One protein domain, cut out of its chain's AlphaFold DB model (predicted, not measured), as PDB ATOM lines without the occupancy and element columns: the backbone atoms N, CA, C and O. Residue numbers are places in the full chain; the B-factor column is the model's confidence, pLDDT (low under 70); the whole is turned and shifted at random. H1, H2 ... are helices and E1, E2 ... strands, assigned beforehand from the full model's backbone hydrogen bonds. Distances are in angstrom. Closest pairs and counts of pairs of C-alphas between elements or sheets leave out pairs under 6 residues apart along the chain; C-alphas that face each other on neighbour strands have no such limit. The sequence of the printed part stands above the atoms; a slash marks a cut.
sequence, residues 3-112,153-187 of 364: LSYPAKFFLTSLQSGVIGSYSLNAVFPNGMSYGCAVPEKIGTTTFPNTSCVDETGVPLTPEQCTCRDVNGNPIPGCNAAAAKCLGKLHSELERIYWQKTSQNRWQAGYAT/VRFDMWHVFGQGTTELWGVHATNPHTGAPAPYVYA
ATOM      1  N   LEU A   3     189.258 196.203 204.087       63.38
ATOM      2  CA  LEU A   3     190.605 196.796 204.083       63.38
ATOM      3  C   LEU A   3     190.682 197.925 203.058       63.38
ATOM      4  O   LEU A   3     190.219 197.752 201.933       63.38
ATOM      5  N   SER A   4     191.309 199.038 203.408       76.81
ATOM      6  CA  SER A   4     191.600 200.149 202.493       76.81
ATOM      7  C   SER A   4     193.096 200.360 202.291       76.81
ATOM      8  O   SER A   4     193.491 200.814 201.222       76.81
ATOM      9  N   TYR A   5     193.927 199.962 203.257       79.62
ATOM     10  CA  TYR A   5     195.377 200.045 203.146       79.62
ATOM     11  C   TYR A   5     195.959 198.702 202.708       79.62
ATOM     12  O   TYR A   5     195.580 197.662 203.257       79.62
ATOM     13  N   PRO A   6     196.891 198.710 201.743       85.19
ATOM     14  CA  PRO A   6     197.580 197.502 201.347       85.19
ATOM     15  C   PRO A   6     198.429 196.889 202.455       85.19
ATOM     16  O   PRO A   6     198.949 197.587 203.330       85.19
ATOM     17  N   ALA A   7     198.628 195.576 202.372       87.12
ATOM     18  CA  ALA A   7     199.440 194.829 203.325       87.12
ATOM     19  C   ALA A   7     200.323 193.779 202.643       87.12
ATOM     20  O   ALA A   7     199.940 193.191 201.631       87.12
ATOM     21  N   LYS A   8     201.488 193.507 203.227       89.50
ATOM     22  CA  LYS A   8     202.320 192.348 202.901       89.50
ATOM     23  C   LYS A   8     202.314 191.389 204.074       89.50
ATOM     24  O   LYS A   8     202.602 191.785 205.196       89.50
ATOM     25  N   PHE A   9     202.002 190.128 203.815       89.50
ATOM     26  CA  PHE A   9     201.954 189.087 204.832       89.50
ATOM     27  C   PHE A   9     203.171 188.177 204.722       89.50
ATOM     28  O   PHE A   9     203.459 187.644 203.648       89.50
ATOM     29  N   PHE A  10     203.858 187.966 205.838       89.81
ATOM     30  CA  PHE A  10     204.826 186.892 205.970       89.81
ATOM     31  C   PHE A  10     204.062 185.593 206.233       89.81
ATOM     32  O   PHE A  10     203.379 185.463 207.250       89.81
ATOM     33  N   LEU A  11     204.188 184.647 205.300       79.75
ATOM     34  CA  LEU A  11     203.472 183.370 205.231       79.75
ATOM     35  C   LEU A  11     201.964 183.494 204.917       79.75
ATOM     36  O   LEU A  11     201.268 184.435 205.291       79.75
ATOM     37  N   THR A  12     201.444 182.508 204.180       58.28
ATOM     38  CA  THR A  12     200.109 182.542 203.547       58.28
ATOM     39  C   THR A  12     198.944 182.242 204.494       58.28
ATOM     40  O   THR A  12     197.791 182.413 204.109       58.28
ATOM     41  N   SER A  13     199.198 181.814 205.736       56.69
ATOM     42  CA  SER A  13     198.148 181.337 206.652       56.69
ATOM     43  C   SER A  13     197.299 182.445 207.292       56.69
ATOM     44  O   SER A  13     196.415 182.140 208.089       56.69
ATOM     45  N   LEU A  14     197.555 183.718 206.975       53.09
ATOM     46  CA  LEU A  14     196.911 184.877 207.608       53.09
ATOM     47  C   LEU A  14     195.771 185.515 206.795       53.09
ATOM     48  O   LEU A  14     195.129 186.449 207.284       53.09
ATOM     49  N   GLN A  15     195.491 185.047 205.573       59.56
ATOM     50  CA  GLN A  15     194.461 185.638 204.708       59.56
ATOM     51  C   GLN A  15     193.753 184.601 203.828       59.56
ATOM     52  O   GLN A  15     194.345 183.633 203.362       59.56
ATOM     53  N   SER A  16     192.477 184.865 203.538       52.38
ATOM     54  CA  SER A  16     191.710 184.232 202.462       52.38
ATOM     55  C   SER A  16     190.920 185.318 201.725       52.38
ATOM     56  O   SER A  16     190.448 186.261 202.360       52.38
ATOM     57  N   GLY A  17     190.783 185.217 200.400       57.81
ATOM     58  CA  GLY A  17     190.004 186.169 199.595       57.81
ATOM     59  C   GLY A  17     190.675 186.580 198.285       57.81
ATOM     60  O   GLY A  17     191.844 186.283 198.050       57.81
ATOM     61  N   VAL A  18     189.916 187.270 197.430       60.41
ATOM     62  CA  VAL A  18     190.398 187.802 196.145       60.41
ATOM     63  C   VAL A  18     191.001 189.191 196.371       60.41
ATOM     64  O   VAL A  18     190.322 190.095 196.863       60.41
ATOM     65  N   ILE A  19     192.274 189.345 196.009       68.19
ATOM     66  CA  ILE A  19     193.058 190.584 196.122       68.19
ATOM     67  C   ILE A  19     192.348 191.735 195.396       68.19
ATOM     68  O   ILE A  19     191.899 191.563 194.263       68.19
ATOM     69  N   GLY A  20     192.266 192.909 196.034       66.69
ATOM     70  CA  GLY A  20     191.748 194.123 195.392       66.69
ATOM     71  C   GLY A  20     190.256 194.077 195.048       66.69
ATOM     72  O   GLY A  20     189.794 194.855 194.216       66.69
ATOM     73  N   SER A  21     189.502 193.143 195.632       76.62
ATOM     74  CA  SER A  21     188.089 192.954 195.310       76.62
ATOM     75  C   SER A  21     187.185 193.886 196.112       76.62
ATOM     76  O   SER A  21     187.474 194.248 197.253       76.62
ATOM     77  N   TYR A  22     186.052 194.251 195.517       85.19
ATOM     78  CA  TYR A  22     184.994 194.987 196.192       85.19
ATOM     79  C   TYR A  22     183.609 194.520 195.736       85.19
ATOM     80  O   TYR A  22     183.418 194.010 194.636       85.19
ATOM     81  N   SER A  23     182.637 194.704 196.621       87.62
ATOM     82  CA  SER A  23     181.211 194.491 196.434       87.62
ATOM     83  C   SER A  23     180.489 195.514 197.310       87.62
ATOM     84  O   SER A  23     180.450 195.387 198.537       87.62
ATOM     85  N   LEU A  24     179.952 196.549 196.669       89.94
ATOM     86  CA  LEU A  24     179.306 197.696 197.307       89.94
ATOM     87  C   LEU A  24     177.785 197.579 197.144       89.94
ATOM     88  O   LEU A  24     177.188 198.258 196.311       89.94
ATOM     89  N   ASN A  25     177.167 196.661 197.897       89.81
ATOM     90  CA  ASN A  25     175.754 196.303 197.701       89.81
ATOM     91  C   ASN A  25     174.804 196.982 198.690       89.81
ATOM     92  O   ASN A  25     173.593 196.792 198.581       89.81
ATOM     93  N   ALA A  26     175.323 197.718 199.678       89.69
ATOM     94  CA  ALA A  26     174.469 198.491 200.566       89.69
ATOM     95  C   ALA A  26     173.634 199.501 199.767       89.69
ATOM     96  O   ALA A  26     174.093 200.087 198.783       89.69
ATOM     97  N   VAL A  27     172.396 199.702 200.200       89.44
ATOM     98  CA  VAL A  27     171.451 200.616 199.554       89.44
ATOM     99  C   VAL A  27     171.072 201.672 200.570       89.44
ATOM    100  O   VAL A  27     170.755 201.340 201.710       89.44
ATOM    101  N   PHE A  28     171.079 202.935 200.151       90.06
ATOM    102  CA  PHE A  28     170.641 204.042 200.994       90.06
ATOM    103  C   PHE A  28     169.255 203.756 201.616       90.06
ATOM    104  O   PHE A  28     168.362 203.291 200.902       90.06
ATOM    105  N   PRO A  29     169.037 204.042 202.914       88.75
ATOM    106  CA  PRO A  29     169.983 204.606 203.890       88.75
ATOM    107  C   PRO A  29     170.753 203.541 204.702       88.75
ATOM    108  O   PRO A  29     171.414 203.855 205.684       88.75
ATOM    109  N   ASN A  30     170.651 202.258 204.353       89.25
ATOM    110  CA  ASN A  30     171.183 201.165 205.161       89.25
ATOM    111  C   ASN A  30     172.600 200.790 204.717       89.25
ATOM    112  O   ASN A  30     172.780 200.127 203.698       89.25
ATOM    113  N   GLY A  31     173.608 201.186 205.501       87.62
ATOM    114  CA  GLY A  31     175.008 200.827 205.243       87.62
ATOM    115  C   GLY A  31     175.693 201.669 204.163       87.62
ATOM    116  O   GLY A  31     176.769 201.307 203.679       87.62
ATOM    117  N   MET A  32     175.069 202.773 203.756       92.31
ATOM    118  CA  MET A  32     175.614 203.734 202.809       92.31
ATOM    119  C   MET A  32     174.975 205.106 203.038       92.31
ATOM    120  O   MET A  32     173.777 205.204 203.312       92.31
ATOM    121  N   SER A  33     175.775 206.159 202.885       94.00
ATOM    122  CA  SER A  33     175.336 207.557 202.884       94.00
ATOM    123  C   SER A  33     175.910 208.306 201.684       94.00
ATOM    124  O   SER A  33     176.842 207.835 201.033       94.00
ATOM    125  N   TYR A  34     175.386 209.499 201.411       95.31
ATOM    126  CA  TYR A  34     176.019 210.434 200.478       95.31
ATOM    127  C   TYR A  34     177.075 211.294 201.188       95.31
ATOM    128  O   TYR A  34     177.149 211.312 202.420       95.31
ATOM    129  N   GLY A  35     177.881 212.023 200.424       95.12
ATOM    130  CA  GLY A  35     178.796 213.040 200.937       95.12
ATOM    131  C   GLY A  35     179.334 213.949 199.840       95.12
ATOM    132  O   GLY A  35     178.991 213.796 198.668       95.12
ATOM    133  N   CYS A  36     180.206 214.878 200.218       94.00
ATOM    134  CA  CYS A  36     180.906 215.754 199.284       94.00
ATOM    135  C   CYS A  36     182.338 216.043 199.750       94.00
ATOM    136  O   CYS A  36     182.644 216.003 200.944       94.00
ATOM    137  N   ALA A  37     183.204 216.398 198.796       90.00
ATOM    138  CA  ALA A  37     184.590 216.813 199.025       90.00
ATOM    139  C   ALA A  37     184.683 218.257 199.566       90.00
ATOM    140  O   ALA A  37     185.340 219.126 198.994       90.00
ATOM    141  N   VAL A  38     183.943 218.530 200.637       88.50
ATOM    142  CA  VAL A  38     184.027 219.759 201.427       88.50
ATOM    143  C   VAL A  38     184.606 219.357 202.780       88.50
ATOM    144  O   VAL A  38     184.090 218.412 203.363       88.50
ATOM    145  N   PRO A  39     185.660 220.009 203.288       85.88
ATOM    146  CA  PRO A  39     186.175 219.674 204.608       85.88
ATOM    147  C   PRO A  39     185.157 219.963 205.721       85.88
ATOM    148  O   PRO A  39     184.582 221.053 205.770       85.88
ATOM    149  N   GLU A  40     184.976 219.017 206.642       80.88
ATOM    150  CA  GLU A  40     184.122 219.168 207.826       80.88
ATOM    151  C   GLU A  40     184.990 219.257 209.083       80.88
ATOM    152  O   GLU A  40     185.880 218.436 209.295       80.88
ATOM    153  N   LYS A  41     184.734 220.245 209.945       80.62
ATOM    154  CA  LYS A  41     185.407 220.354 211.243       80.62
ATOM    155  C   LYS A  41     184.490 219.859 212.356       80.62
ATOM    156  O   LYS A  41     183.431 220.441 212.577       80.62
ATOM    157  N   ILE A  42     184.926 218.838 213.091       73.56
ATOM    158  CA  ILE A  42     184.220 218.279 214.250       73.56
ATOM    159  C   ILE A  42     185.139 218.397 215.464       73.56
ATOM    160  O   ILE A  42     186.226 217.822 215.518       73.56
ATOM    161  N   GLY A  43     184.718 219.203 216.441       75.38
ATOM    162  CA  GLY A  43     185.571 219.568 217.569       75.38
ATOM    163  C   GLY A  43     186.860 220.245 217.089       75.38
ATOM    164  O   GLY A  43     186.827 221.314 216.475       75.38
ATOM    165  N   THR A  44     188.005 219.630 217.379       68.94
ATOM    166  CA  THR A  44     189.327 220.113 216.949       68.94
ATOM    167  C   THR A  44     189.801 219.501 215.633       68.94
ATOM    168  O   THR A  44     190.743 220.022 215.044       68.94
ATOM    169  N   THR A  45     189.160 218.431 215.160       63.62
ATOM    170  CA  THR A  45     189.611 217.656 214.001       63.62
ATOM    171  C   THR A  45     188.951 218.171 212.731       63.62
ATOM    172  O   THR A  45     187.746 218.417 212.702       63.62
ATOM    173  N   THR A  46     189.742 218.341 211.673       76.69
ATOM    174  CA  THR A  46     189.234 218.657 210.333       76.69
ATOM    175  C   THR A  46     189.341 217.414 209.463       76.69
ATOM    176  O   THR A  46     190.428 216.866 209.298       76.69
ATOM    177  N   PHE A  47     188.216 216.976 208.914       80.06
ATOM    178  CA  PHE A  47     188.122 215.867 207.976       80.06
ATOM    179  C   PHE A  47     188.155 216.388 206.542       80.06
ATOM    180  O   PHE A  47     187.676 217.493 206.284       80.06
ATOM    181  N   PRO A  48     188.695 215.609 205.591       77.25
ATOM    182  CA  PRO A  48     188.804 216.032 204.195       77.25
ATOM    183  C   PRO A  48     187.450 216.070 203.464       77.25
ATOM    184  O   PRO A  48     187.350 216.661 202.390       77.25
ATOM    185  N   ASN A  49     186.417 215.444 204.034       88.25
ATOM    186  CA  ASN A  49     185.089 215.316 203.449       88.25
ATOM    187  C   ASN A  49     183.988 215.638 204.468       88.25
ATOM    188  O   ASN A  49     184.198 215.529 205.678       88.25
ATOM    189  N   THR A  50     182.792 215.914 203.948       91.00
ATOM    190  CA  THR A  50     181.556 216.016 204.723       91.00
ATOM    191  C   THR A  50     180.666 214.830 204.377       91.00
ATOM    192  O   THR A  50     180.415 214.548 203.200       91.00
ATOM    193  N   SER A  51     180.151 214.139 205.392       92.00
ATOM    194  CA  SER A  51     179.135 213.093 205.214       92.00
ATOM    195  C   SER A  51     177.715 213.657 205.336       92.00
ATOM    196  O   SER A  51     177.425 214.421 206.254       92.00
ATOM    197  N   CYS A  52     176.808 213.245 204.445       93.75
ATOM    198  CA  CYS A  52     175.379 213.569 204.491       93.75
ATOM    199  C   CYS A  52     174.662 212.734 205.563       93.75
ATOM    200  O   CYS A  52     173.864 211.849 205.254       93.75
ATOM    201  N   VAL A  53     174.973 212.997 206.826       90.75
ATOM    202  CA  VAL A  53     174.360 212.375 208.005       90.75
ATOM    203  C   VAL A  53     174.024 213.467 209.017       90.75
ATOM    204  O   VAL A  53     174.707 214.494 209.075       90.75
ATOM    205  N   ASP A  54     172.952 213.282 209.779       87.69
ATOM    206  CA  ASP A  54     172.563 214.226 210.824       87.69
ATOM    207  C   ASP A  54     173.403 214.067 212.107       87.69
ATOM    208  O   ASP A  54     174.326 213.255 212.190       87.69
ATOM    209  N   GLU A  55     173.084 214.866 213.126       82.62
ATOM    210  CA  GLU A  55     173.773 214.871 214.424       82.62
ATOM    211  C   GLU A  55     173.675 213.547 215.192       82.62
ATOM    212  O   GLU A  55     174.479 213.285 216.083       82.62
ATOM    213  N   THR A  56     172.716 212.699 214.825       83.56
ATOM    214  CA  THR A  56     172.498 211.375 215.412       83.56
ATOM    215  C   THR A  56     173.054 210.244 214.545       83.56
ATOM    216  O   THR A  56     172.905 209.074 214.896       83.56
ATOM    217  N   GLY A  57     173.697 210.577 213.419       83.44
ATOM    218  CA  GLY A  57     174.220 209.612 212.456       83.44
ATOM    219  C   GLY A  57     173.169 209.065 211.487       83.44
ATOM    220  O   GLY A  57     173.434 208.095 210.777       83.44
ATOM    221  N   VAL A  58     171.972 209.640 211.401       88.62
ATOM    222  CA  VAL A  58     170.976 209.176 210.427       88.62
ATOM    223  C   VAL A  58     171.307 209.755 209.044       88.62
ATOM    224  O   VAL A  58     171.501 210.967 208.926       88.62
ATOM    225  N   PRO A  59     171.383 208.935 207.974       92.56
ATOM    226  CA  PRO A  59     171.656 209.433 206.629       92.56
ATOM    227  C   PRO A  59     170.595 210.409 206.129       92.56
ATOM    228  O   PRO A  59     169.401 210.112 206.133       92.56
ATOM    229  N   LEU A  60     171.053 211.554 205.630       93.56
ATOM    230  CA  LEU A  60     170.224 212.545 204.957       93.56
ATOM    231  C   LEU A  60     170.014 212.138 203.497       93.56
ATOM    232  O   LEU A  60     170.938 211.669 202.827       93.56
ATOM    233  N   THR A  61     168.806 212.363 202.983       93.81
ATOM    234  CA  THR A  61     168.548 212.273 201.537       93.81
ATOM    235  C   THR A  61     169.405 213.292 200.771       93.81
ATOM    236  O   THR A  61     169.790 214.318 201.346       93.81
ATOM    237  N   PRO A  62     169.702 213.064 199.477       93.06
ATOM    238  CA  PRO A  62     170.402 214.041 198.640       93.06
ATOM    239  C   PRO A  62     169.792 215.444 198.707       93.06
ATOM    240  O   PRO A  62     170.510 216.435 198.838       93.06
ATOM    241  N   GLU A  63     168.465 215.527 198.701       92.88
ATOM    242  CA  GLU A  63     167.700 216.769 198.765       92.88
ATOM    243  C   GLU A  63     167.905 217.493 200.103       92.88
ATOM    244  O   GLU A  63     168.168 218.696 200.128       92.88
ATOM    245  N   GLN A  64     167.850 216.764 201.222       93.38
ATOM    246  CA  GLN A  64     168.126 217.318 202.555       93.38
ATOM    247  C   GLN A  64     169.588 217.738 202.711       93.38
ATOM    248  O   GLN A  64     169.879 218.752 203.341       93.38
ATOM    249  N   CYS A  65     170.514 216.967 202.140       94.38
ATOM    250  CA  CYS A  65     171.937 217.249 202.247       94.38
ATOM    251  C   CYS A  65     172.345 218.498 201.458       94.38
ATOM    252  O   CYS A  65     173.254 219.215 201.871       94.38
ATOM    253  N   THR A  66     171.679 218.767 200.334       95.00
ATOM    254  CA  THR A  66     172.072 219.822 199.392       95.00
ATOM    255  C   THR A  66     171.184 221.060 199.417       95.00
ATOM    256  O   THR A  66     171.610 222.127 198.965       95.00
ATOM    257  N   CYS A  67     169.951 220.935 199.915       94.50
ATOM    258  CA  CYS A  67     168.860 221.881 199.682       94.50
ATOM    259  C   CYS A  67     168.555 222.143 198.196       94.50
ATOM    260  O   CYS A  67     168.052 223.218 197.849       94.50
ATOM    261  N   ARG A  68     168.827 221.172 197.316       93.44
ATOM    262  CA  ARG A  68     168.469 221.225 195.894       93.44
ATOM    263  C   ARG A  68     167.699 219.981 195.463       93.44
ATOM    264  O   ARG A  68     167.958 218.887 195.953       93.44
ATOM    265  N   ASP A  69     166.745 220.160 194.554       89.38
ATOM    266  CA  ASP A  69     166.047 219.044 193.917       89.38
ATOM    267  C   ASP A  69     166.936 218.345 192.869       89.38
ATOM    268  O   ASP A  69     168.055 218.775 192.569       89.38
ATOM    269  N   VAL A  70     166.424 217.267 192.268       83.81
ATOM    270  CA  VAL A  70     167.122 216.500 191.220       83.81
ATOM    271  C   VAL A  70     167.457 217.313 189.961       83.81
ATOM    272  O   VAL A  70     168.316 216.899 189.188       83.81
ATOM    273  N   ASN A  71     166.811 218.466 189.757       86.06
ATOM    274  CA  ASN A  71     167.055 219.385 188.644       86.06
ATOM    275  C   ASN A  71     167.968 220.562 189.043       86.06
ATOM    276  O   ASN A  71     168.271 221.413 188.210       86.06
ATOM    277  N   GLY A  72     168.400 220.633 190.306       86.88
ATOM    278  CA  GLY A  72     169.240 221.702 190.842       86.88
ATOM    279  C   GLY A  72     168.494 222.939 191.351       86.88
ATOM    280  O   GLY A  72     169.136 223.925 191.738       86.88
ATOM    281  N   ASN A  73     167.163 222.915 191.398       92.62
ATOM    282  CA  ASN A  73     166.389 224.034 191.928       92.62
ATOM    283  C   ASN A  73     166.462 224.061 193.462       92.62
ATOM    284  O   ASN A  73     166.405 223.003 194.089       92.62
ATOM    285  N   PRO A  74     166.549 225.248 194.092       92.25
ATOM    286  CA  PRO A  74     166.433 225.368 195.542       92.25
ATOM    287  C   PRO A  74     165.102 224.799 196.046       92.25
ATOM    288  O   PRO A  74     164.049 225.109 195.490       92.25
ATOM    289  N   ILE A  75     165.142 224.017 197.126       91.56
ATOM    290  CA  ILE A  75     163.933 223.459 197.745       91.56
ATOM    291  C   ILE A  75     163.345 224.480 198.738       91.56
ATOM    292  O   ILE A  75     164.011 224.819 199.724       91.56
ATOM    293  N   PRO A  76     162.103 224.965 198.537       90.12
ATOM    294  CA  PRO A  76     161.459 225.882 199.475       90.12
ATOM    295  C   PRO A  76     161.308 225.259 200.868       90.12
ATOM    296  O   PRO A  76     160.848 224.129 201.004       90.12
ATOM    297  N   GLY A  77     161.682 226.005 201.911       85.88
ATOM    298  CA  GLY A  77     161.591 225.536 203.301       85.88
ATOM    299  C   GLY A  77     162.703 224.574 203.732       85.88
ATOM    300  O   GLY A  77     162.641 224.052 204.842       85.88
ATOM    301  N   CYS A  78     163.727 224.349 202.901       89.00
ATOM    302  CA  CYS A  78     164.887 223.567 203.317       89.00
ATOM    303  C   CYS A  78     165.645 224.249 204.466       89.00
ATOM    304  O   CYS A  78     165.891 225.459 204.438       89.00
ATOM    305  N   ASN A  79     166.063 223.466 205.462       88.56
ATOM    306  CA  ASN A  79     166.918 223.951 206.538       88.56
ATOM    307  C   ASN A  79     168.376 224.033 206.056       88.56
ATOM    308  O   ASN A  79     169.160 223.108 206.256       88.56
ATOM    309  N   ALA A  80     168.741 225.158 205.439       87.19
ATOM    310  CA  ALA A  80     170.092 225.386 204.927       87.19
ATOM    311  C   ALA A  80     171.187 225.298 206.007       87.19
ATOM    312  O   ALA A  80     172.322 224.975 205.681       87.19
ATOM    313  N   ALA A  81     170.854 225.542 207.281       85.69
ATOM    314  CA  ALA A  81     171.803 225.408 208.387       85.69
ATOM    315  C   ALA A  81     172.110 223.940 208.737       85.69
ATOM    316  O   ALA A  81     173.179 223.655 209.265       85.69
ATOM    317  N   ALA A  82     171.196 223.014 208.429       85.56
ATOM    318  CA  ALA A  82     171.391 221.575 208.621       85.56
ATOM    319  C   ALA A  82     171.918 220.858 207.361       85.56
ATOM    320  O   ALA A  82     172.292 219.687 207.427       85.56
ATOM    321  N   ALA A  83     171.949 221.537 206.210       91.44
ATOM    322  CA  ALA A  83     172.407 220.971 204.947       91.44
ATOM    323  C   ALA A  83     173.933 220.814 204.929       91.44
ATOM    324  O   ALA A  83     174.684 221.788 204.921       91.44
ATOM    325  N   LYS A  84     174.392 219.563 204.891       91.69
ATOM    326  CA  LYS A  84     175.812 219.191 204.979       91.69
ATOM    327  C   LYS A  84     176.619 219.517 203.714       91.69
ATOM    328  O   LYS A  84     177.786 219.883 203.803       91.69
ATOM    329  N   CYS A  85     175.994 219.444 202.544       93.94
ATOM    330  CA  CYS A  85     176.593 219.742 201.239       93.94
ATOM    331  C   CYS A  85     175.802 220.848 200.524       93.94
ATOM    332  O   CYS A  85     175.465 220.729 199.344       93.94
ATOM    333  N   LEU A  86     175.470 221.913 201.264       93.69
ATOM    334  CA  LEU A  86     174.629 223.017 200.802       93.69
ATOM    335  C   LEU A  86     175.056 223.540 199.424       93.69
ATOM    336  O   LEU A  86     176.211 223.898 199.191       93.69
ATOM    337  N   GLY A  87     174.091 223.634 198.512       86.75
ATOM    338  CA  GLY A  87     174.279 224.240 197.200       86.75
ATOM    339  C   GLY A  87     174.870 223.315 196.137       86.75
ATOM    340  O   GLY A  87     174.855 223.721 194.974       86.75
ATOM    341  N   LYS A  88     175.312 222.100 196.491       92.69
ATOM    342  CA  LYS A  88     175.684 221.051 195.530       92.69
ATOM    343  C   LYS A  88     174.453 220.474 194.829       92.69
ATOM    344  O   LYS A  88     173.345 220.536 195.349       92.69
ATOM    345  N   LEU A  89     174.632 219.919 193.641       91.38
ATOM    346  CA  LEU A  89     173.638 219.099 192.957       91.38
ATOM    347  C   LEU A  89     173.713 217.661 193.473       91.38
ATOM    348  O   LEU A  89     174.772 217.201 193.897       91.38
ATOM    349  N   HIS A  90     172.619 216.905 193.357       89.38
ATOM    350  CA  HIS A  90     172.630 215.467 193.649       89.38
ATOM    351  C   HIS A  90     173.730 214.751 192.838       89.38
ATOM    352  O   HIS A  90     174.493 213.961 193.386       89.38
ATOM    353  N   SER A  91     173.898 215.093 191.559       88.44
ATOM    354  CA  SER A  91     174.952 214.529 190.702       88.44
ATOM    355  C   SER A  91     176.384 214.876 191.127       88.44
ATOM    356  O   SER A  91     177.317 214.279 190.606       88.44
ATOM    357  N   GLU A  92     176.570 215.852 192.020       91.19
ATOM    358  CA  GLU A  92     177.874 216.232 192.583       91.19
ATOM    359  C   GLU A  92     178.132 215.597 193.957       91.19
ATOM    360  O   GLU A  92     179.204 215.790 194.532       91.19
ATOM    361  N   LEU A  93     177.149 214.883 194.513       94.12
ATOM    362  CA  LEU A  93     177.358 214.069 195.702       94.12
ATOM    363  C   LEU A  93     178.039 212.768 195.320       94.12
ATOM    364  O   LEU A  93     177.745 212.191 194.276       94.12
ATOM    365  N   GLU A  94     178.845 212.260 196.234       94.81
ATOM    366  CA  GLU A  94     179.483 210.955 196.129       94.81
ATOM    367  C   GLU A  94     178.870 209.983 197.133       94.81
ATOM    368  O   GLU A  94     178.147 210.374 198.056       94.81
ATOM    369  N   ARG A  95     179.135 208.693 196.942       94.56
ATOM    370  CA  ARG A  95     178.636 207.627 197.810       94.56
ATOM    371  C   ARG A  95     179.710 207.219 198.804       94.56
ATOM    372  O   ARG A  95     180.868 207.035 198.441       94.56
ATOM    373  N   ILE A  96     179.303 207.006 200.048       93.56
ATOM    374  CA  ILE A  96     180.154 206.497 201.119       93.56
ATOM    375  C   ILE A  96     179.579 205.164 201.581       93.56
ATOM    376  O   ILE A  96     178.546 205.116 202.249       93.56
ATOM    377  N   TYR A  97     180.243 204.069 201.230       92.38
ATOM    378  CA  TYR A  97     179.833 202.729 201.641       92.38
ATOM    379  C   TYR A  97     180.454 202.388 202.988       92.38
ATOM    380  O   TYR A  97     181.672 202.320 203.110       92.38
ATOM    381  N   TRP A  98     179.632 202.171 204.011       89.56
ATOM    382  CA  TRP A  98     180.084 202.064 205.396       89.56
ATOM    383  C   TRP A  98     180.793 200.750 205.697       89.56
ATOM    384  O   TRP A  98     180.303 199.667 205.344       89.56
ATOM    385  N   GLN A  99     181.927 200.820 206.400       83.75
ATOM    386  CA  GLN A  99     182.602 199.622 206.893       83.75
ATOM    387  C   GLN A  99     181.739 198.816 207.868       83.75
ATOM    388  O   GLN A  99     180.743 199.305 208.396       83.75
ATOM    389  N   LYS A 100     182.144 197.563 208.123       77.81
ATOM    390  CA  LYS A 100     181.478 196.646 209.070       77.81
ATOM    391  C   LYS A 100     179.994 196.392 208.758       77.81
ATOM    392  O   LYS A 100     179.279 195.820 209.573       77.81
ATOM    393  N   THR A 101     179.553 196.739 207.553       83.19
ATOM    394  CA  THR A 101     178.229 196.411 207.029       83.19
ATOM    395  C   THR A 101     178.327 195.105 206.242       83.19
ATOM    396  O   THR A 101     179.167 194.969 205.360       83.19
ATOM    397  N   SER A 102     177.472 194.125 206.528       84.88
ATOM    398  CA  SER A 102     177.544 192.787 205.909       84.88
ATOM    399  C   SER A 102     177.324 192.780 204.387       84.88
ATOM    400  O   SER A 102     177.833 191.894 203.695       84.88
ATOM    401  N   GLN A 103     176.599 193.777 203.869       89.12
ATOM    402  CA  GLN A 103     176.332 194.006 202.439       89.12
ATOM    403  C   GLN A 103     177.531 194.600 201.683       89.12
ATOM    404  O   GLN A 103     177.549 194.639 200.455       89.12
ATOM    405  N   ASN A 104     178.529 195.054 202.426       88.00
ATOM    406  CA  ASN A 104     179.638 195.861 201.969       88.00
ATOM    407  C   ASN A 104     180.928 195.088 202.216       88.00
ATOM    408  O   ASN A 104     181.339 194.889 203.361       88.00
ATOM    409  N   ARG A 105     181.559 194.625 201.141       86.62
ATOM    410  CA  ARG A 105     182.814 193.870 201.210       86.62
ATOM    411  C   ARG A 105     183.839 194.552 200.328       86.62
ATOM    412  O   ARG A 105     183.574 194.740 199.152       86.62
ATOM    413  N   TRP A 106     185.000 194.896 200.860       84.25
ATOM    414  CA  TRP A 106     186.101 195.428 200.053       84.25
ATOM    415  C   TRP A 106     187.435 195.113 200.680       84.25
ATOM    416  O   TRP A 106     187.590 195.130 201.892       84.25
ATOM    417  N   GLN A 107     188.431 194.867 199.858       82.56
ATOM    418  CA  GLN A 107     189.750 194.559 200.352       82.56
ATOM    419  C   GLN A 107     190.777 195.231 199.462       82.56
ATOM    420  O   GLN A 107     190.877 194.905 198.281       82.56
ATOM    421  N   ALA A 108     191.533 196.164 200.032       81.69
ATOM    422  CA  ALA A 108     192.748 196.666 199.420       81.69
ATOM    423  C   ALA A 108     193.663 195.503 199.032       81.69
ATOM    424  O   ALA A 108     193.578 194.395 199.574       81.69
ATOM    425  N   GLY A 109     194.514 195.743 198.045       80.44
ATOM    426  CA  GLY A 109     195.410 194.712 197.568       80.44
ATOM    427  C   GLY A 109     196.374 194.267 198.668       80.44
ATOM    428  O   GLY A 109     196.775 195.049 199.526       80.44
ATOM    429  N   TYR A 110     196.742 192.995 198.649       81.81
ATOM    430  CA  TYR A 110     197.751 192.458 199.541       81.81
ATOM    431  C   TYR A 110     198.691 191.543 198.774       81.81
ATOM    432  O   TYR A 110     198.318 190.980 197.743       81.81
ATOM    433  N   ALA A 111     199.890 191.372 199.314       83.44
ATOM    434  CA  ALA A 111     200.854 190.394 198.843       83.44
ATOM    435  C   ALA A 111     201.220 189.430 199.972       83.44
ATOM    436  O   ALA A 111     201.081 189.740 201.156       83.44
ATOM    437  N   THR A 112     201.701 188.251 199.604       86.25
ATOM    438  CA  THR A 112     202.233 187.266 200.547       86.25
ATOM    439  C   THR A 112     203.666 186.945 200.174       86.25
ATOM    440  O   THR A 112     203.965 186.774 198.993       86.25
ATOM    441  N   VAL A 153     196.081 197.812 194.760       76.50
ATOM    442  CA  VAL A 153     195.053 198.857 194.887       76.50
ATOM    443  C   VAL A 153     194.821 199.273 196.337       76.50
ATOM    444  O   VAL A 153     194.767 198.434 197.238       76.50
ATOM    445  N   ARG A 154     194.609 200.571 196.543       80.88
ATOM    446  CA  ARG A 154     194.105 201.179 197.779       80.88
ATOM    447  C   ARG A 154     192.780 201.862 197.474       80.88
ATOM    448  O   ARG A 154     192.659 202.497 196.428       80.88
ATOM    449  N   PHE A 155     191.818 201.753 198.384       83.69
ATOM    450  CA  PHE A 155     190.547 202.466 198.268       83.69
ATOM    451  C   PHE A 155     190.604 203.786 199.027       83.69
ATOM    452  O   PHE A 155     191.079 203.827 200.164       83.69
ATOM    453  N   ASP A 156     190.111 204.844 198.387       84.50
ATOM    454  CA  ASP A 156     189.860 206.116 199.052       84.50
ATOM    455  C   ASP A 156     188.739 205.938 200.085       84.50
ATOM    456  O   ASP A 156     187.752 205.224 199.853       84.50
ATOM    457  N   MET A 157     188.917 206.547 201.253       85.25
ATOM    458  CA  MET A 157     187.987 206.415 202.364       85.25
ATOM    459  C   MET A 157     187.561 207.769 202.882       85.25
ATOM    460  O   MET A 157     188.381 208.635 203.166       85.25
ATOM    461  N   TRP A 158     186.261 207.901 203.092       88.25
ATOM    462  CA  TRP A 158     185.649 209.090 203.649       88.25
ATOM    463  C   TRP A 158     185.151 208.828 205.061       88.25
ATOM    464  O   TRP A 158     184.632 207.752 205.379       88.25
ATOM    465  N   HIS A 159     185.319 209.840 205.902       86.00
ATOM    466  CA  HIS A 159     184.774 209.874 207.245       86.00
ATOM    467  C   HIS A 159     183.236 209.904 207.194       86.00
ATOM    468  O   HIS A 159     182.645 210.560 206.331       86.00
ATOM    469  N   VAL A 160     182.599 209.191 208.124       85.94
ATOM    470  CA  VAL A 160     181.152 209.135 208.342       85.94
ATOM    471  C   VAL A 160     180.854 209.567 209.775       85.94
ATOM    472  O   VAL A 160     181.093 208.829 210.736       85.94
ATOM    473  N   PHE A 161     180.287 210.764 209.902       76.19
ATOM    474  CA  PHE A 161     179.944 211.373 211.181       76.19
ATOM    475  C   PHE A 161     178.809 210.632 211.917       76.19
ATOM    476  O   PHE A 161     177.980 209.940 211.320       76.19
ATOM    477  N   GLY A 162     178.767 210.776 213.246       64.69
ATOM    478  CA  GLY A 162     177.596 210.435 214.065       64.69
ATOM    479  C   GLY A 162     177.289 208.943 214.269       64.69
ATOM    480  O   GLY A 162     176.319 208.629 214.947       64.69
ATOM    481  N   GLN A 163     178.095 208.003 213.757       56.41
ATOM    482  CA  GLN A 163     177.824 206.551 213.867       56.41
ATOM    483  C   GLN A 163     178.182 205.906 215.228       56.41
ATOM    484  O   GLN A 163     178.113 204.684 215.366       56.41
ATOM    485  N   GLY A 164     178.590 206.683 216.240       53.94
ATOM    486  CA  GLY A 164     178.945 206.187 217.580       53.94
ATOM    487  C   GLY A 164     180.307 206.671 218.092       53.94
ATOM    488  O   GLY A 164     180.888 207.607 217.556       53.94
ATOM    489  N   THR A 165     180.826 206.032 219.152       40.94
ATOM    490  CA  THR A 165     182.033 206.471 219.896       40.94
ATOM    491  C   THR A 165     183.361 206.280 219.155       40.94
ATOM    492  O   THR A 165     184.405 206.680 219.665       40.94
ATOM    493  N   THR A 166     183.342 205.680 217.967       49.72
ATOM    494  CA  THR A 166     184.462 205.694 217.024       49.72
ATOM    495  C   THR A 166     183.910 206.127 215.679       49.72
ATOM    496  O   THR A 166     183.100 205.403 215.097       49.72
ATOM    497  N   GLU A 167     184.328 207.294 215.212       63.91
ATOM    498  CA  GLU A 167     184.027 207.803 213.878       63.91
ATOM    499  C   GLU A 167     184.251 206.715 212.822       63.91
ATOM    500  O   GLU A 167     185.312 206.086 212.734       63.91
ATOM    501  N   LEU A 168     183.194 206.408 212.076       75.38
ATOM    502  CA  LEU A 168     183.192 205.313 211.123       75.38
ATOM    503  C   LEU A 168     183.753 205.815 209.790       75.38
ATOM    504  O   LEU A 168     183.529 206.956 209.415       75.38
ATOM    505  N   TRP A 169     184.467 204.967 209.053       85.19
ATOM    506  CA  TRP A 169     184.925 205.284 207.701       85.19
ATOM    507  C   TRP A 169     184.216 204.396 206.685       85.19
ATOM    508  O   TRP A 169     183.842 203.254 206.973       85.19
ATOM    509  N   GLY A 170     184.033 204.913 205.478       88.81
ATOM    510  CA  GLY A 170     183.481 204.161 204.364       88.81
ATOM    511  C   GLY A 170     184.261 204.362 203.078       88.81
ATOM    512  O   GLY A 170     185.008 205.325 202.945       88.81
ATOM    513  N   VAL A 171     184.102 203.438 202.136       90.25
ATOM    514  CA  VAL A 171     184.709 203.557 200.807       90.25
ATOM    515  C   VAL A 171     184.032 204.691 200.059       90.25
ATOM    516  O   VAL A 171     182.808 204.677 199.894       90.25
ATOM    517  N   HIS A 172     184.840 205.646 199.613       91.50
ATOM    518  CA  HIS A 172     184.421 206.702 198.711       91.50
ATOM    519  C   HIS A 172     184.225 206.107 197.313       91.50
ATOM    520  O   HIS A 172     185.127 205.484 196.747       91.50
ATOM    521  N   ALA A 173     183.024 206.256 196.767       92.94
ATOM    522  CA  ALA A 173     182.640 205.684 195.489       92.94
ATOM    523  C   ALA A 173     181.820 206.668 194.663       92.94
ATOM    524  O   ALA A 173     181.049 207.461 195.203       92.94
ATOM    525  N   THR A 174     181.934 206.529 193.344       92.44
ATOM    526  CA  THR A 174     181.192 207.316 192.359       92.44
ATOM    527  C   THR A 174     179.688 207.268 192.621       92.44
ATOM    528  O   THR A 174     179.154 206.211 192.988       92.44
ATOM    529  N   ASN A 175     178.980 208.346 192.286       91.44
ATOM    530  CA  ASN A 175     177.517 208.384 192.259       91.44
ATOM    531  C   ASN A 175     176.928 208.397 190.831       91.44
ATOM    532  O   ASN A 175     176.395 209.414 190.380       91.44
ATOM    533  N   PRO A 176     176.995 207.284 190.080       83.75
ATOM    534  CA  PRO A 176     176.484 207.274 188.722       83.75
ATOM    535  C   PRO A 176     174.948 207.272 188.714       83.75
ATOM    536  O   PRO A 176     174.304 206.540 189.471       83.75
ATOM    537  N   HIS A 177     174.356 208.046 187.801       74.06
ATOM    538  CA  HIS A 177     172.912 208.010 187.538       74.06
ATOM    539  C   HIS A 177     172.475 206.671 186.914       74.06
ATOM    540  O   HIS A 177     171.357 206.212 187.125       74.06
ATOM    541  N   THR A 178     173.373 206.024 186.160       70.88
ATOM    542  CA  THR A 178     173.176 204.692 185.570       70.88
ATOM    543  C   THR A 178     174.452 203.862 185.696       70.88
ATOM    544  O   THR A 178     175.549 204.388 185.540       70.88
ATOM    545  N   GLY A 179     174.322 202.561 185.959       80.62
ATOM    546  CA  GLY A 179     175.464 201.661 186.156       80.62
ATOM    547  C   GLY A 179     175.829 201.432 187.627       80.62
ATOM    548  O   GLY A 179     175.147 201.899 188.541       80.62
ATOM    549  N   ALA A 180     176.878 200.642 187.848       86.31
ATOM    550  CA  ALA A 180     177.325 200.262 189.184       86.31
ATOM    551  C   ALA A 180     178.270 201.323 189.783       86.31
ATOM    552  O   ALA A 180     179.094 201.876 189.053       86.31
ATOM    553  N   PRO A 181     178.186 201.593 191.097       89.56
ATOM    554  CA  PRO A 181     179.142 202.450 191.790       89.56
ATOM    555  C   PRO A 181     180.541 201.822 191.744       89.56
ATOM    556  O   PRO A 181     180.706 200.637 192.038       89.56
ATOM    557  N   ALA A 182     181.546 202.625 191.408       90.44
ATOM    558  CA  ALA A 182     182.947 202.238 191.441       90.44
ATOM    559  C   ALA A 182     183.666 202.970 192.587       90.44
ATOM    560  O   ALA A 182     183.449 204.171 192.766       90.44
ATOM    561  N   PRO A 183     184.509 202.285 193.373       90.38
ATOM    562  CA  PRO A 183     185.313 202.937 194.391       90.38
ATOM    563  C   PRO A 183     186.405 203.792 193.748       90.38
ATOM    564  O   PRO A 183     187.018 203.393 192.754       90.38
ATOM    565  N   TYR A 184     186.692 204.939 194.355       87.62
ATOM    566  CA  TYR A 184     187.885 205.700 194.019       87.62
ATOM    567  C   TYR A 184     189.118 204.962 194.546       87.62
ATOM    568  O   TYR A 184     189.141 204.468 195.678       87.62
ATOM    569  N   VAL A 185     190.144 204.859 193.700       81.38
ATOM    570  CA  VAL A 185     191.411 204.201 194.032       81.38
ATOM    571  C   VAL A 185     192.535 205.221 194.107       81.38
ATOM    572  O   VAL A 185     192.645 206.099 193.251       81.38
ATOM    573  N   TYR A 186     193.395 205.088 195.114       70.06
ATOM    574  CA  TYR A 186     194.568 205.941 195.277       70.06
ATOM    575  C   TYR A 186     195.818 205.163 194.860       70.06
ATOM    576  O   TYR A 186     196.186 204.185 195.504       70.06
ATOM    577  N   ALA A 187     196.476 205.583 193.778       58.44
ATOM    578  CA  ALA A 187     197.699 204.936 193.284       58.44
ATOM    579  C   ALA A 187     198.990 205.546 193.864       58.44
ATOM    580  O   ALA A 187     200.072 205.004 193.667       58.44
TER     581      ALA A 187
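This is residues 3 to 112 and 153 to 187 of the 364 residues of an uncharacterized protein of Armatimonadetes bacterium (UniProt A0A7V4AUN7). There is little regular structure: a small curled sheet, E3-E6-E10-E9, makes the core of an elongated body, with pairs E2-E7 and E1-E8 reaching toward one end and loops with H1 toward the other. The 145 printed residues, mostly strand by class with 45 in named elements, run E1 to E5, H1, E6 to E10. The whole is compact, radius of gyration of the C-alphas 16.4 A, spanning 60 by 38 by 26 A.

Find C-alpha 168 at (183.192, 205.313, 211.123); E10 runs 15.6 A to C-alpha 173 at (182.640, 205.684, 195.489). Look for E3 at residues 32 to 36, E6 at 94 to 98, E9 at 157 to 160, E1 at 7 to 10, E2 at 22 to 24, E4 at 40 to 42, E5 at 45 to 47, E7 at 104 to 107, E8 at 110 to 112 and H1 at 62 to 66.

In the antiparallel sheet E3-E6-E10-E9, find within hydrogen-bond range N 96 and O 33, 2.8 A, N 171 and O 97, 2.8 A, and N 160 and O 168, 2.7 A. H1, its O i to N i+4 pair within range, only grazes this sheet. E2 is antiparallel to E7, N 23 to O 105 2.7 A; E8 is parallel to E1, N 9 to O 111 2.8 A; E4 and E5 form a hairpin, N 47 to O 40 2.8 A.

Residues 113 to 152 are cut out, C-alphas 112 and 153 standing 14.8 A apart. Links E1 to E2, E5 to H1 and H1 to E6 are long. Confidence is under 70 at 19 residues, among them 12 to 20.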